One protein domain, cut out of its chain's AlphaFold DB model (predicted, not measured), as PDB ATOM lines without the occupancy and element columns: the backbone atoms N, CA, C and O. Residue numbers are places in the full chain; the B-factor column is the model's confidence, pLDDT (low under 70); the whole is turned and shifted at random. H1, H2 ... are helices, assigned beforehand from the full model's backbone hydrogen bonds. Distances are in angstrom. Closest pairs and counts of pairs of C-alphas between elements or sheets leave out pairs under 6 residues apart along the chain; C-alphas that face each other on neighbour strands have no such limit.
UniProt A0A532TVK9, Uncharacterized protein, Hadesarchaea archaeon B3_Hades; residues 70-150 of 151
ATOM      1  N   ILE A  70     -26.136  76.548 115.512       66.56
ATOM      2  CA  ILE A  70     -25.305  75.697 116.381       66.56
ATOM      3  C   ILE A  70     -26.188  74.836 117.279       66.56
ATOM      4  O   ILE A  70     -25.921  73.648 117.434       66.56
ATOM      5  N   ALA A  71     -27.257  75.395 117.849       70.25
ATOM      6  CA  ALA A  71     -28.206  74.625 118.649       70.25
ATOM      7  C   ALA A  71     -28.885  73.519 117.817       70.25
ATOM      8  O   ALA A  71     -28.975  72.377 118.270       70.25
ATOM      9  N   LYS A  72     -29.294  73.824 116.577       75.00
ATOM     10  CA  LYS A  72     -29.816  72.845 115.609       75.00
ATOM     11  C   LYS A  72     -28.771  71.784 115.267       75.00
ATOM     12  O   LYS A  72     -29.098  70.604 115.307       75.00
ATOM     13  N   TRP A  73     -27.526  72.176 114.997       75.38
ATOM     14  CA  TRP A  73     -26.438  71.241 114.709       75.38
ATOM     15  C   TRP A  73     -26.143  70.327 115.902       75.38
ATOM     16  O   TRP A  73     -26.105  69.114 115.741       75.38
ATOM     17  N   ARG A  74     -26.036  70.875 117.119       78.12
ATOM     18  CA  ARG A  74     -25.859  70.100 118.361       78.12
ATOM     19  C   ARG A  74     -27.012  69.124 118.579       78.12
ATOM     20  O   ARG A  74     -26.782  67.979 118.958       78.12
ATOM     21  N   LYS A  75     -28.248  69.555 118.309       84.19
ATOM     22  CA  LYS A  75     -29.434  68.697 118.387       84.19
ATOM     23  C   LYS A  75     -29.380  67.570 117.353       84.19
ATOM     24  O   LYS A  75     -29.596  66.422 117.725       84.19
ATOM     25  N   ALA A  76     -29.057  67.881 116.098       84.25
ATOM     26  CA  ALA A  76     -28.904  66.886 115.040       84.25
ATOM     27  C   ALA A  76     -27.786  65.889 115.373       84.25
ATOM     28  O   ALA A  76     -27.996  64.684 115.281       84.25
ATOM     29  N   PHE A  77     -26.647  66.375 115.868       85.19
ATOM     30  CA  PHE A  77     -25.539  65.547 116.338       85.19
ATOM     31  C   PHE A  77     -25.991  64.583 117.444       85.19
ATOM     32  O   PHE A  77     -25.800  63.373 117.329       85.19
ATOM     33  N   ALA A  78     -26.652  65.091 118.489       88.06
ATOM     34  CA  ALA A  78     -27.158  64.272 119.590       88.06
ATOM     35  C   ALA A  78     -28.175  63.217 119.119       88.06
ATOM     36  O   ALA A  78     -28.129  62.068 119.558       88.06
ATOM     37  N   GLN A  79     -29.064  63.580 118.192       90.31
ATOM     38  CA  GLN A  79     -30.014  62.646 117.586       90.31
ATOM     39  C   GLN A  79     -29.308  61.567 116.760       90.31
ATOM     40  O   GLN A  79     -29.666  60.396 116.863       90.31
ATOM     41  N   THR A  80     -28.287  61.928 115.976       89.50
ATOM     42  CA  THR A  80     -27.485  60.955 115.223       89.50
ATOM     43  C   THR A  80     -26.777  59.980 116.160       89.50
ATOM     44  O   THR A  80     -26.817  58.782 115.897       89.50
ATOM     45  N   VAL A  81     -26.217  60.443 117.284       90.31
ATOM     46  CA  VAL A  81     -25.646  59.552 118.310       90.31
ATOM     47  C   VAL A  81     -26.702  58.560 118.799       90.31
ATOM     48  O   VAL A  81     -26.481  57.354 118.750       90.31
ATOM     49  N   GLN A  82     -27.880  59.035 119.207       92.25
ATOM     50  CA  GLN A  82     -28.953  58.157 119.686       92.25
ATOM     51  C   GLN A  82     -29.391  57.126 118.635       92.25
ATOM     52  O   GLN A  82     -29.600  55.959 118.970       92.25
ATOM     53  N   LEU A  83     -29.507  57.539 117.370       92.75
ATOM     54  CA  LEU A  83     -29.859  56.655 116.259       92.75
ATOM     55  C   LEU A  83     -28.798  55.577 116.038       92.75
ATOM     56  O   LEU A  83     -29.156  54.406 115.984       92.75
ATOM     57  N   LEU A  84     -27.516  55.946 115.989       92.44
ATOM     58  CA  LEU A  84     -26.415  54.998 115.799       92.44
ATOM     59  C   LEU A  84     -26.349  53.974 116.937       92.44
ATOM     60  O   LEU A  84     -26.235  52.778 116.686       92.44
ATOM     61  N   PHE A  85     -26.502  54.420 118.187       93.88
ATOM     62  CA  PHE A  85     -26.569  53.509 119.332       93.88
ATOM     63  C   PHE A  85     -27.767  52.563 119.239       93.88
ATOM     64  O   PHE A  85     -27.642  51.385 119.562       93.88
ATOM     65  N   LYS A  86     -28.926  53.045 118.784       94.31
ATOM     66  CA  LYS A  86     -30.108  52.201 118.588       94.31
ATOM     67  C   LYS A  86     -29.910  51.189 117.454       94.31
ATOM     68  O   LYS A  86     -30.297  50.036 117.622       94.31
ATOM     69  N   GLU A  87     -29.307  51.601 116.338       94.12
ATOM     70  CA  GLU A  87     -29.038  50.763 115.158       94.12
ATOM     71  C   GLU A  87     -28.195  49.532 115.505       94.12
ATOM     72  O   GLU A  87     -28.503  48.433 115.054       94.12
ATOM     73  N   VAL A  88     -27.196  49.690 116.375       94.50
ATOM     74  CA  VAL A  88     -26.333  48.582 116.823       94.50
ATOM     75  C   VAL A  88     -26.911  47.780 117.998       94.50
ATOM     76  O   VAL A  88     -26.269  46.855 118.494       94.50
ATOM     77  N   GLY A  89     -28.125  48.103 118.459       93.88
ATOM     78  CA  GLY A  89     -28.798  47.395 119.555       93.88
ATOM     79  C   GLY A  89     -28.439  47.882 120.964       93.88
ATOM     80  O   GLY A  89     -28.644  47.150 121.930       93.88
ATOM     81  N   GLY A  90     -27.933  49.109 121.099       95.00
ATOM     82  CA  GLY A  90     -27.696  49.793 122.371       95.00
ATOM     83  C   GLY A  90     -26.255  49.729 122.889       95.00
ATOM     84  O   GLY A  90     -25.378  49.086 122.313       95.00
ATOM     85  N   ILE A  91     -26.017  50.407 124.018       94.81
ATOM     86  CA  ILE A  91     -24.688  50.555 124.642       94.81
ATOM     87  C   ILE A  91     -24.029  49.213 124.989       94.81
ATOM     88  O   ILE A  91     -22.817  49.081 124.849       94.81
ATOM     89  N   ASP A  92     -24.796  48.199 125.391       96.50
ATOM     90  CA  ASP A  92     -24.228  46.902 125.777       96.50
ATOM     91  C   ASP A  92     -23.606  46.164 124.586       96.50
ATOM     92  O   ASP A  92     -22.597  45.476 124.735       96.50
ATOM     93  N   ARG A  93     -24.169  46.339 123.384       96.44
ATOM     94  CA  ARG A  93     -23.593  45.802 122.145       96.44
ATOM     95  C   ARG A  93     -22.309  46.533 121.772       96.44
ATOM     96  O   ARG A  93     -21.342  45.875 121.408       96.44
ATOM     97  N   VAL A  94     -22.279  47.857 121.936       94.94
ATOM     98  CA  VAL A  94     -21.073  48.672 121.711       94.94
ATOM     99  C   VAL A  94     -19.948  48.273 122.666       94.94
ATOM    100  O   VAL A  94     -18.813  48.119 122.237       94.94
ATOM    101  N   LYS A  95     -20.252  48.040 123.949       95.62
ATOM    102  CA  LYS A  95     -19.254  47.582 124.929       95.62
ATOM    103  C   LYS A  95     -18.672  46.214 124.575       95.62
ATOM    104  O   LYS A  95     -17.466  46.044 124.653       95.62
ATOM    105  N   LYS A  96     -19.513  45.267 124.147       96.75
ATOM    106  CA  LYS A  96     -19.056  43.944 123.687       96.75
ATOM    107  C   LYS A  96     -18.219  44.021 122.416       96.75
ATOM    108  O   LYS A  96     -17.267  43.271 122.276       96.75
ATOM    109  N   TRP A  97     -18.587  44.906 121.491       95.12
ATOM    110  CA  TRP A  97     -17.771  45.187 120.315       95.12
ATOM    111  C   TRP A  97     -16.390  45.714 120.721       95.12
ATOM    112  O   TRP A  97     -15.388  45.208 120.242       95.12
ATOM    113  N   HIS A  98     -16.338  46.651 121.666       93.44
ATOM    114  CA  HIS A  98     -15.075  47.189 122.161       93.44
ATOM    115  C   HIS A  98     -14.209  46.144 122.888       93.44
ATOM    116  O   HIS A  98     -12.994  46.113 122.732       93.44
ATOM    117  N   GLU A  99     -14.833  45.255 123.661       95.44
ATOM    118  CA  GLU A  99     -14.148  44.106 124.264       95.44
ATOM    119  C   GLU A  99     -13.583  43.162 123.190       95.44
ATOM    120  O   GLU A  99     -12.444  42.717 123.305       95.44
ATOM    121  N   LEU A 100     -14.347  42.901 122.122       95.75
ATOM    122  CA  LEU A 100     -13.892  42.101 120.984       95.75
ATOM    123  C   LEU A 100     -12.694  42.743 120.270       95.75
ATOM    124  O   LEU A 100     -11.765  42.014 119.948       95.75
ATOM    125  N   GLU A 101     -12.700  44.064 120.048       93.25
ATOM    126  CA  GLU A 101     -11.551  44.798 119.486       93.25
ATOM    127  C   GLU A 101     -10.283  44.512 120.299       93.25
ATOM    128  O   GLU A 101      -9.302  44.022 119.746       93.25
ATOM    129  N   GLY A 102     -10.346  44.701 121.622       91.31
ATOM    130  CA  GLY A 102      -9.201  44.461 122.504       91.31
ATOM    131  C   GLY A 102      -8.691  43.019 122.460       91.31
ATOM    132  O   GLY A 102      -7.488  42.800 122.379       91.31
ATOM    133  N   VAL A 103      -9.592  42.031 122.458       95.19
ATOM    134  CA  VAL A 103      -9.197  40.615 122.347       95.19
ATOM    135  C   VAL A 103      -8.571  40.322 120.985       95.19
ATOM    136  O   VAL A 103      -7.565  39.625 120.916       95.19
ATOM    137  N   CYS A 104      -9.154  40.825 119.895       93.12
ATOM    138  CA  CYS A 104      -8.650  40.588 118.545       93.12
ATOM    139  C   CYS A 104      -7.273  41.219 118.313       93.12
ATOM    140  O   CYS A 104      -6.456  40.608 117.628       93.12
ATOM    141  N   ASP A 105      -6.997  42.385 118.892       90.38
ATOM    142  CA  ASP A 105      -5.703  43.067 118.774       90.38
ATOM    143  C   ASP A 105      -4.547  42.283 119.421       90.38
ATOM    144  O   ASP A 105      -3.397  42.416 119.003       90.38
ATOM    145  N   GLU A 106      -4.837  41.430 120.406       93.19
ATOM    146  CA  GLU A 106      -3.839  40.579 121.067       93.19
ATOM    147  C   GLU A 106      -3.507  39.302 120.274       93.19
ATOM    148  O   GLU A 106      -2.485  38.667 120.538       93.19
ATOM    149  N   ILE A 107      -4.338  38.920 119.295       91.88
ATOM    150  CA  ILE A 107      -4.159  37.680 118.527       91.88
ATOM    151  C   ILE A 107      -3.064  37.867 117.476       91.88
ATOM    152  O   ILE A 107      -3.194  38.649 116.530       91.88
ATOM    153  N   SER A 108      -2.000  37.074 117.591       91.12
ATOM    154  CA  SER A 108      -0.880  37.095 116.650       91.12
ATOM    155  C   SER A 108      -1.223  36.470 115.290       91.12
ATOM    156  O   SER A 108      -2.083  35.594 115.163       91.12
ATOM    157  N   GLU A 109      -0.471  36.840 114.245       88.19
ATOM    158  CA  GLU A 109      -0.586  36.194 112.928       88.19
ATOM    159  C   GLU A 109      -0.342  34.676 112.982       88.19
ATOM    160  O   GLU A 109      -0.878  33.927 112.162       88.19
ATOM    161  N   GLU A 110       0.480  34.198 113.920       90.62
ATOM    162  CA  GLU A 110       0.746  32.768 114.092       90.62
ATOM    163  C   GLU A 110      -0.471  32.022 114.645       90.62
ATOM    164  O   GLU A 110      -0.800  30.942 114.150       90.62
ATOM    165  N   GLU A 111      -1.188  32.619 115.596       90.25
ATOM    166  CA  GLU A 111      -2.446  32.077 116.122       90.25
ATOM    167  C   GLU A 111      -3.542  32.071 115.049       90.25
ATOM    168  O   GLU A 111      -4.269  31.081 114.903       90.25
ATOM    169  N   LEU A 112      -3.592  33.110 114.206       89.56
ATOM    170  CA  LEU A 112      -4.530  33.192 113.083       89.56
ATOM    171  C   LEU A 112      -4.344  32.066 112.056       89.56
ATOM    172  O   LEU A 112      -5.323  31.623 111.448       89.56
ATOM    173  N   LYS A 113      -3.121  31.555 111.851       87.25
ATOM    174  CA  LYS A 113      -2.848  30.487 110.864       87.25
ATOM    175  C   LYS A 113      -3.587  29.183 111.168       87.25
ATOM    176  O   LYS A 113      -3.862  28.435 110.224       87.25
ATOM    177  N   ASN A 114      -3.948  28.946 112.430       86.38
ATOM    178  CA  ASN A 114      -4.491  27.672 112.910       86.38
ATOM    179  C   ASN A 114      -6.012  27.667 113.137       86.38
ATOM    180  O   ASN A 114      -6.565  26.624 113.480       86.38
ATOM    181  N   ILE A 115      -6.699  28.792 112.926       91.38
ATOM    182  CA  ILE A 115      -8.163  28.887 113.038       91.38
ATOM    183  C   ILE A 115      -8.856  28.794 111.675       91.38
ATOM    184  O   ILE A 115      -8.221  28.950 110.622       91.38
ATOM    185  N   ASP A 116     -10.169  28.544 111.698       95.00
ATOM    186  CA  ASP A 116     -10.978  28.452 110.487       95.00
ATOM    187  C   ASP A 116     -10.964  29.760 109.685       95.00
ATOM    188  O   ASP A 116     -10.768  30.856 110.214       95.00
ATOM    189  N   LYS A 117     -11.158  29.630 108.370       92.94
ATOM    190  CA  LYS A 117     -11.039  30.747 107.431       92.94
ATOM    191  C   LYS A 117     -12.008  31.888 107.751       92.94
ATOM    192  O   LYS A 117     -11.607  33.044 107.667       92.94
ATOM    193  N   ASN A 118     -13.250  31.578 108.111       93.94
ATOM    194  CA  ASN A 118     -14.272  32.601 108.316       93.94
ATOM    195  C   ASN A 118     -13.998  33.387 109.602       93.94
ATOM    196  O   ASN A 118     -14.116  34.609 109.614       93.94
ATOM    197  N   LEU A 119     -13.597  32.697 110.671       93.50
ATOM    198  CA  LEU A 119     -13.206  33.342 111.921       93.50
ATOM    199  C   LEU A 119     -11.935  34.177 111.750       93.50
ATOM    200  O   LEU A 119     -11.869  35.290 112.263       93.50
ATOM    201  N   ARG A 120     -10.957  33.679 110.983       94.56
ATOM    202  CA  ARG A 120      -9.748  34.436 110.632       94.56
ATOM    203  C   ARG A 120     -10.088  35.734 109.919       94.56
ATOM    204  O   ARG A 120      -9.627  36.785 110.341       94.56
ATOM    205  N   GLU A 121     -10.915  35.660 108.879       93.94
ATOM    206  CA  GLU A 121     -11.366  36.842 108.140       93.94
ATOM    207  C   GLU A 121     -12.086  37.832 109.063       93.94
ATOM    208  O   GLU A 121     -11.783  39.022 109.021       93.94
ATOM    209  N   ALA A 122     -12.963  37.348 109.948       94.75
ATOM    210  CA  ALA A 122     -13.660  38.197 110.907       94.75
ATOM    211  C   ALA A 122     -12.706  38.905 111.886       94.75
ATOM    212  O   ALA A 122     -12.849  40.107 112.094       94.75
ATOM    213  N   ILE A 123     -11.722  38.197 112.451       94.56
ATOM    214  CA  ILE A 123     -10.721  38.794 113.353       94.56
ATOM    215  C   ILE A 123      -9.885  39.834 112.604       94.56
ATOM    216  O   ILE A 123      -9.720  40.948 113.093       94.56
ATOM    217  N   THR A 124      -9.431  39.517 111.389       90.94
ATOM    218  CA  THR A 124      -8.686  40.464 110.551       90.94
ATOM    219  C   THR A 124      -9.518  41.714 110.238       90.94
ATOM    220  O   THR A 124      -8.992  42.823 110.270       90.94
ATOM    221  N   TRP A 125     -10.826  41.590 109.986       92.75
ATOM    222  CA  TRP A 125     -11.686  42.768 109.810       92.75
ATOM    223  C   TRP A 125     -11.738  43.649 111.056       92.75
ATOM    224  O   TRP A 125     -11.733  44.869 110.913       92.75
ATOM    225  N   VAL A 126     -11.796  43.048 112.249       92.81
ATOM    226  CA  VAL A 126     -11.795  43.779 113.525       92.81
ATOM    227  C   VAL A 126     -10.460  44.502 113.720       92.81
ATOM    228  O   VAL A 126     -10.475  45.712 113.917       92.81
ATOM    229  N   GLN A 127      -9.328  43.810 113.547       90.44
ATOM    230  CA  GLN A 127      -7.977  44.380 113.699       90.44
ATOM    231  C   GLN A 127      -7.733  45.600 112.788       90.44
ATOM    232  O   GLN A 127      -7.049  46.545 113.167       90.44
ATOM    233  N   HIS A 128      -8.334  45.616 111.593       89.50
ATOM    234  CA  HIS A 128      -8.158  46.692 110.608       89.50
ATOM    235  C   HIS A 128      -9.319  47.696 110.552       89.50
ATOM    236  O   HIS A 128      -9.346  48.590 109.698       89.50
ATOM    237  N   ILE A 129     -10.315  47.595 111.441       86.75
ATOM    238  CA  ILE A 129     -11.550  48.388 111.325       86.75
ATOM    239  C   ILE A 129     -11.324  49.897 111.507       86.75
ATOM    240  O   ILE A 129     -12.170  50.704 111.087       86.75
ATOM    241  N   HIS A 130     -10.204  50.281 112.126       81.00
ATOM    242  CA  HIS A 130      -9.815  51.663 112.399       81.00
ATOM    243  C   HIS A 130      -8.931  52.299 111.314       81.00
ATOM    244  O   HIS A 130      -8.805  53.527 111.307       81.00
ATOM    245  N   ASP A 131      -8.419  51.522 110.354       78.69
ATOM    246  CA  ASP A 131      -7.504  52.013 109.309       78.69
ATOM    247  C   ASP A 131      -8.160  53.061 108.384       78.69
ATOM    248  O   ASP A 131      -7.493  53.959 107.876       78.69
ATOM    249  N   ASN A 132      -9.491  53.029 108.237       64.88
ATOM    250  CA  ASN A 132     -10.271  53.937 107.376       64.88
ATOM    251  C   ASN A 132     -11.046  55.012 108.167       64.88
ATOM    252  O   ASN A 132     -12.248  55.235 107.968       64.88
ATOM    253  N   SER A 133     -10.391  55.650 109.141       68.81
ATOM    254  CA  SER A 133     -11.063  56.586 110.055       68.81
ATOM    255  C   SER A 133     -11.547  57.917 109.432       68.81
ATOM    256  O   SER A 133     -12.622  58.373 109.841       68.81
ATOM    257  N   PRO A 134     -10.856  58.566 108.466       75.06
ATOM    258  CA  PRO A 134     -11.284  59.869 107.937       75.06
ATOM    259  C   PRO A 134     -12.571  59.818 107.100       75.06
ATOM    260  O   PRO A 134     -13.468  60.643 107.291       75.06
ATOM    261  N   GLU A 135     -12.708  58.833 106.214       79.19
ATOM    262  CA  GLU A 135     -13.865  58.665 105.326       79.19
ATOM    263  C   GLU A 135     -15.131  58.383 106.138       79.19
ATOM    264  O   GLU A 135     -16.166  59.019 105.919       79.19
ATOM    265  N   ARG A 136     -15.022  57.507 107.148       79.94
ATOM    266  CA  ARG A 136     -16.116  57.193 108.080       79.94
ATOM    267  C   ARG A 136     -16.571  58.435 108.850       79.94
ATOM    268  O   ARG A 136     -17.769  58.660 109.015       79.94
ATOM    269  N   ARG A 137     -15.633  59.284 109.292       79.44
ATOM    270  CA  ARG A 137     -15.958  60.558 109.964       79.44
ATOM    271  C   ARG A 137     -16.706  61.509 109.028       79.44
ATOM    272  O   ARG A 137     -17.705  62.098 109.436       79.44
ATOM    273  N   LEU A 138     -16.263  61.635 107.775       77.88
ATOM    274  CA  LEU A 138     -16.926  62.476 106.772       77.88
ATOM    275  C   LEU A 138     -18.345  61.993 106.455       77.88
ATOM    276  O   LEU A 138     -19.251  62.816 106.325       77.88
ATOM    277  N   GLU A 139     -18.559  60.683 106.355       83.62
ATOM    278  CA  GLU A 139     -19.886  60.099 106.146       83.62
ATOM    279  C   GLU A 139     -20.850  60.443 107.291       83.62
ATOM    280  O   GLU A 139     -21.955  60.936 107.044       83.62
ATOM    281  N   ILE A 140     -20.413  60.278 108.544       81.88
ATOM    282  CA  ILE A 140     -21.216  60.626 109.725       81.88
ATOM    283  C   ILE A 140     -21.560  62.122 109.723       81.88
ATOM    284  O   ILE A 140     -22.712  62.491 109.953       81.88
ATOM    285  N   ILE A 141     -20.598  62.992 109.397       79.75
ATOM    286  CA  ILE A 141     -20.833  64.441 109.284       79.75
ATOM    287  C   ILE A 141     -21.865  64.753 108.190       79.75
ATOM    288  O   ILE A 141     -22.765  65.565 108.410       79.75
ATOM    289  N   ARG A 142     -21.790  64.095 107.025       78.56
ATOM    290  CA  ARG A 142     -22.795  64.252 105.957       78.56
ATOM    291  C   ARG A 142     -24.185  63.827 106.426       78.56
ATOM    292  O   ARG A 142     -25.146  64.530 106.124       78.56
ATOM    293  N   ARG A 143     -24.288  62.735 107.192       80.00
ATOM    294  CA  ARG A 143     -25.550  62.249 107.776       80.00
ATOM    295  C   ARG A 143     -26.142  63.234 108.787       80.00
ATOM    296  O   ARG A 143     -27.351  63.455 108.790       80.00
ATOM    297  N   ILE A 144     -25.304  63.861 109.609       80.62
ATOM    298  CA  ILE A 144     -25.740  64.921 110.532       80.62
ATOM    299  C   ILE A 144     -26.286  66.108 109.730       80.62
ATOM    300  O   ILE A 144     -27.386  66.586 110.001       80.62
ATOM    301  N   ASN A 145     -25.560  66.543 108.698       68.62
ATOM    302  CA  ASN A 145     -25.946  67.696 107.883       68.62
ATOM    303  C   ASN A 145     -27.207  67.448 107.035       68.62
ATOM    304  O   ASN A 145     -28.003  68.369 106.863       68.62
ATOM    305  N   SER A 146     -27.440  66.229 106.533       70.31
ATOM    306  CA  SER A 146     -28.682  65.903 105.815       70.31
ATOM    307  C   SER A 146     -29.900  65.894 106.742       70.31
ATOM    308  O   SER A 146     -30.966  66.356 106.342       70.31
ATOM    309  N   GLY A 147     -29.736  65.466 107.998       60.25
ATOM    310  CA  GLY A 147     -30.782  65.554 109.018       60.25
ATOM    311  C   GLY A 147     -31.192  66.992 109.353       60.25
ATOM    312  O   GLY A 147     -32.355  67.229 109.660       60.25
ATOM    313  N   VAL A 148     -30.278  67.964 109.243       56.88
ATOM    314  CA  VAL A 148     -30.553  69.394 109.502       56.88
ATOM    315  C   VAL A 148     -31.427  70.030 108.410       56.88
ATOM    316  O   VAL A 148     -32.218  70.917 108.716       56.88
ATOM    317  N   ASN A 149     -31.346  69.557 107.161       50.09
ATOM    318  CA  ASN A 149     -32.099  70.110 106.023       50.09
ATOM    319  C   ASN A 149     -33.579  69.684 105.970       50.09
ATOM    320  O   ASN A 149     -34.311  70.124 105.086       50.09
ATOM    321  N   HIS A 150     -34.029  68.839 106.899       42.69
ATOM    322  CA  HIS A 150     -35.417  68.380 107.000       42.69
ATOM    323  C   HIS A 150     -36.220  69.076 108.123       42.69
ATOM    324  O   HIS A 150     -37.311  68.608 108.449       42.69
TER     325      HIS A 150
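This is residues 70 to 150 of the 151 residues of an uncharacterized protein of Hadesarchaea archaeon B3_Hades (UniProt A0A532TVK9). Look for an elongated, open frame of helices: H1, the longest, and H5 meet as a V at one end, H2 turns off from the far end of H1, and H4 touches the last part of H2 near the other end, where the small H3 lies. The middle between the two ends is open, with few contacts, and residues 130 to 139, of which 133 to 139 belong to H5, stand free on one side of the frame. The printed part has 81 residues with five named helices, in the order H1, H2, H3, H4, H5, and no named strand; its class is all helix. It is loose, with a radius of gyration of the C-alphas of 16.8 A, and its outline is a rod spanning 52 by 25 by 18 A.

Find C-alpha 70 at (-25.305, 75.697, 116.381); from there H1, residues 70 to 87, runs 25.2 A to C-alpha 87 at (-29.038, 50.763, 115.158). Next comes H2, residues 91 to 106, 23.4 A long. H3 is the four residues 109 to 112, 5.0 A long, and H4, residues 117 to 127, is 15.3 A long. Read on to H5, residues 133 to 148, which runs 23.3 A and ends at C-alpha 148, (-30.553, 69.394, 109.502).

Start at H1, which touches H5 with its residues 72 to 80 alone; H5 touches H1 with its residues 143 to 148 alone. Their closest C-alphas are those of Phe 77 and Ile 144, 5.8 A apart, and the two run opposite ways at a steep tilt of 65 degrees. At the other end of H1, H2 is close but not clearly touching: C-alphas 85 and 91 are the closest, at 6.4 A, and the lines are only just about perpendicular, at 73 degrees. Look along H2 to residues 100 to 105, which alone touch H4; the closest C-alphas are those of Asp 105 and Gln 127, 5.7 A apart, and the helices are about perpendicular at 78 degrees. H3 is close to H4 but not clearly touching, with C-alphas 112 and 120 the closest at 5.9 A. H2 and H5 are apart, and so are H1 and H4. In H1, H4 and H5 every O i to N i+4 pair is within hydrogen-bond range; in H2 11 of 12 are, and H3 is too short for such a pair.

The C-alphas farthest apart are those of Ala 71 and Asn 114, at 52.9 A. The printed part has no cut, and its four links are tight. Residues 113 to 119, of which 117 to 119 belong to H4, also stand free. The mean pLDDT of the printed part is 85.8; look for values under 70 at residues 70, 132 to 133, 145 and 147 to 150.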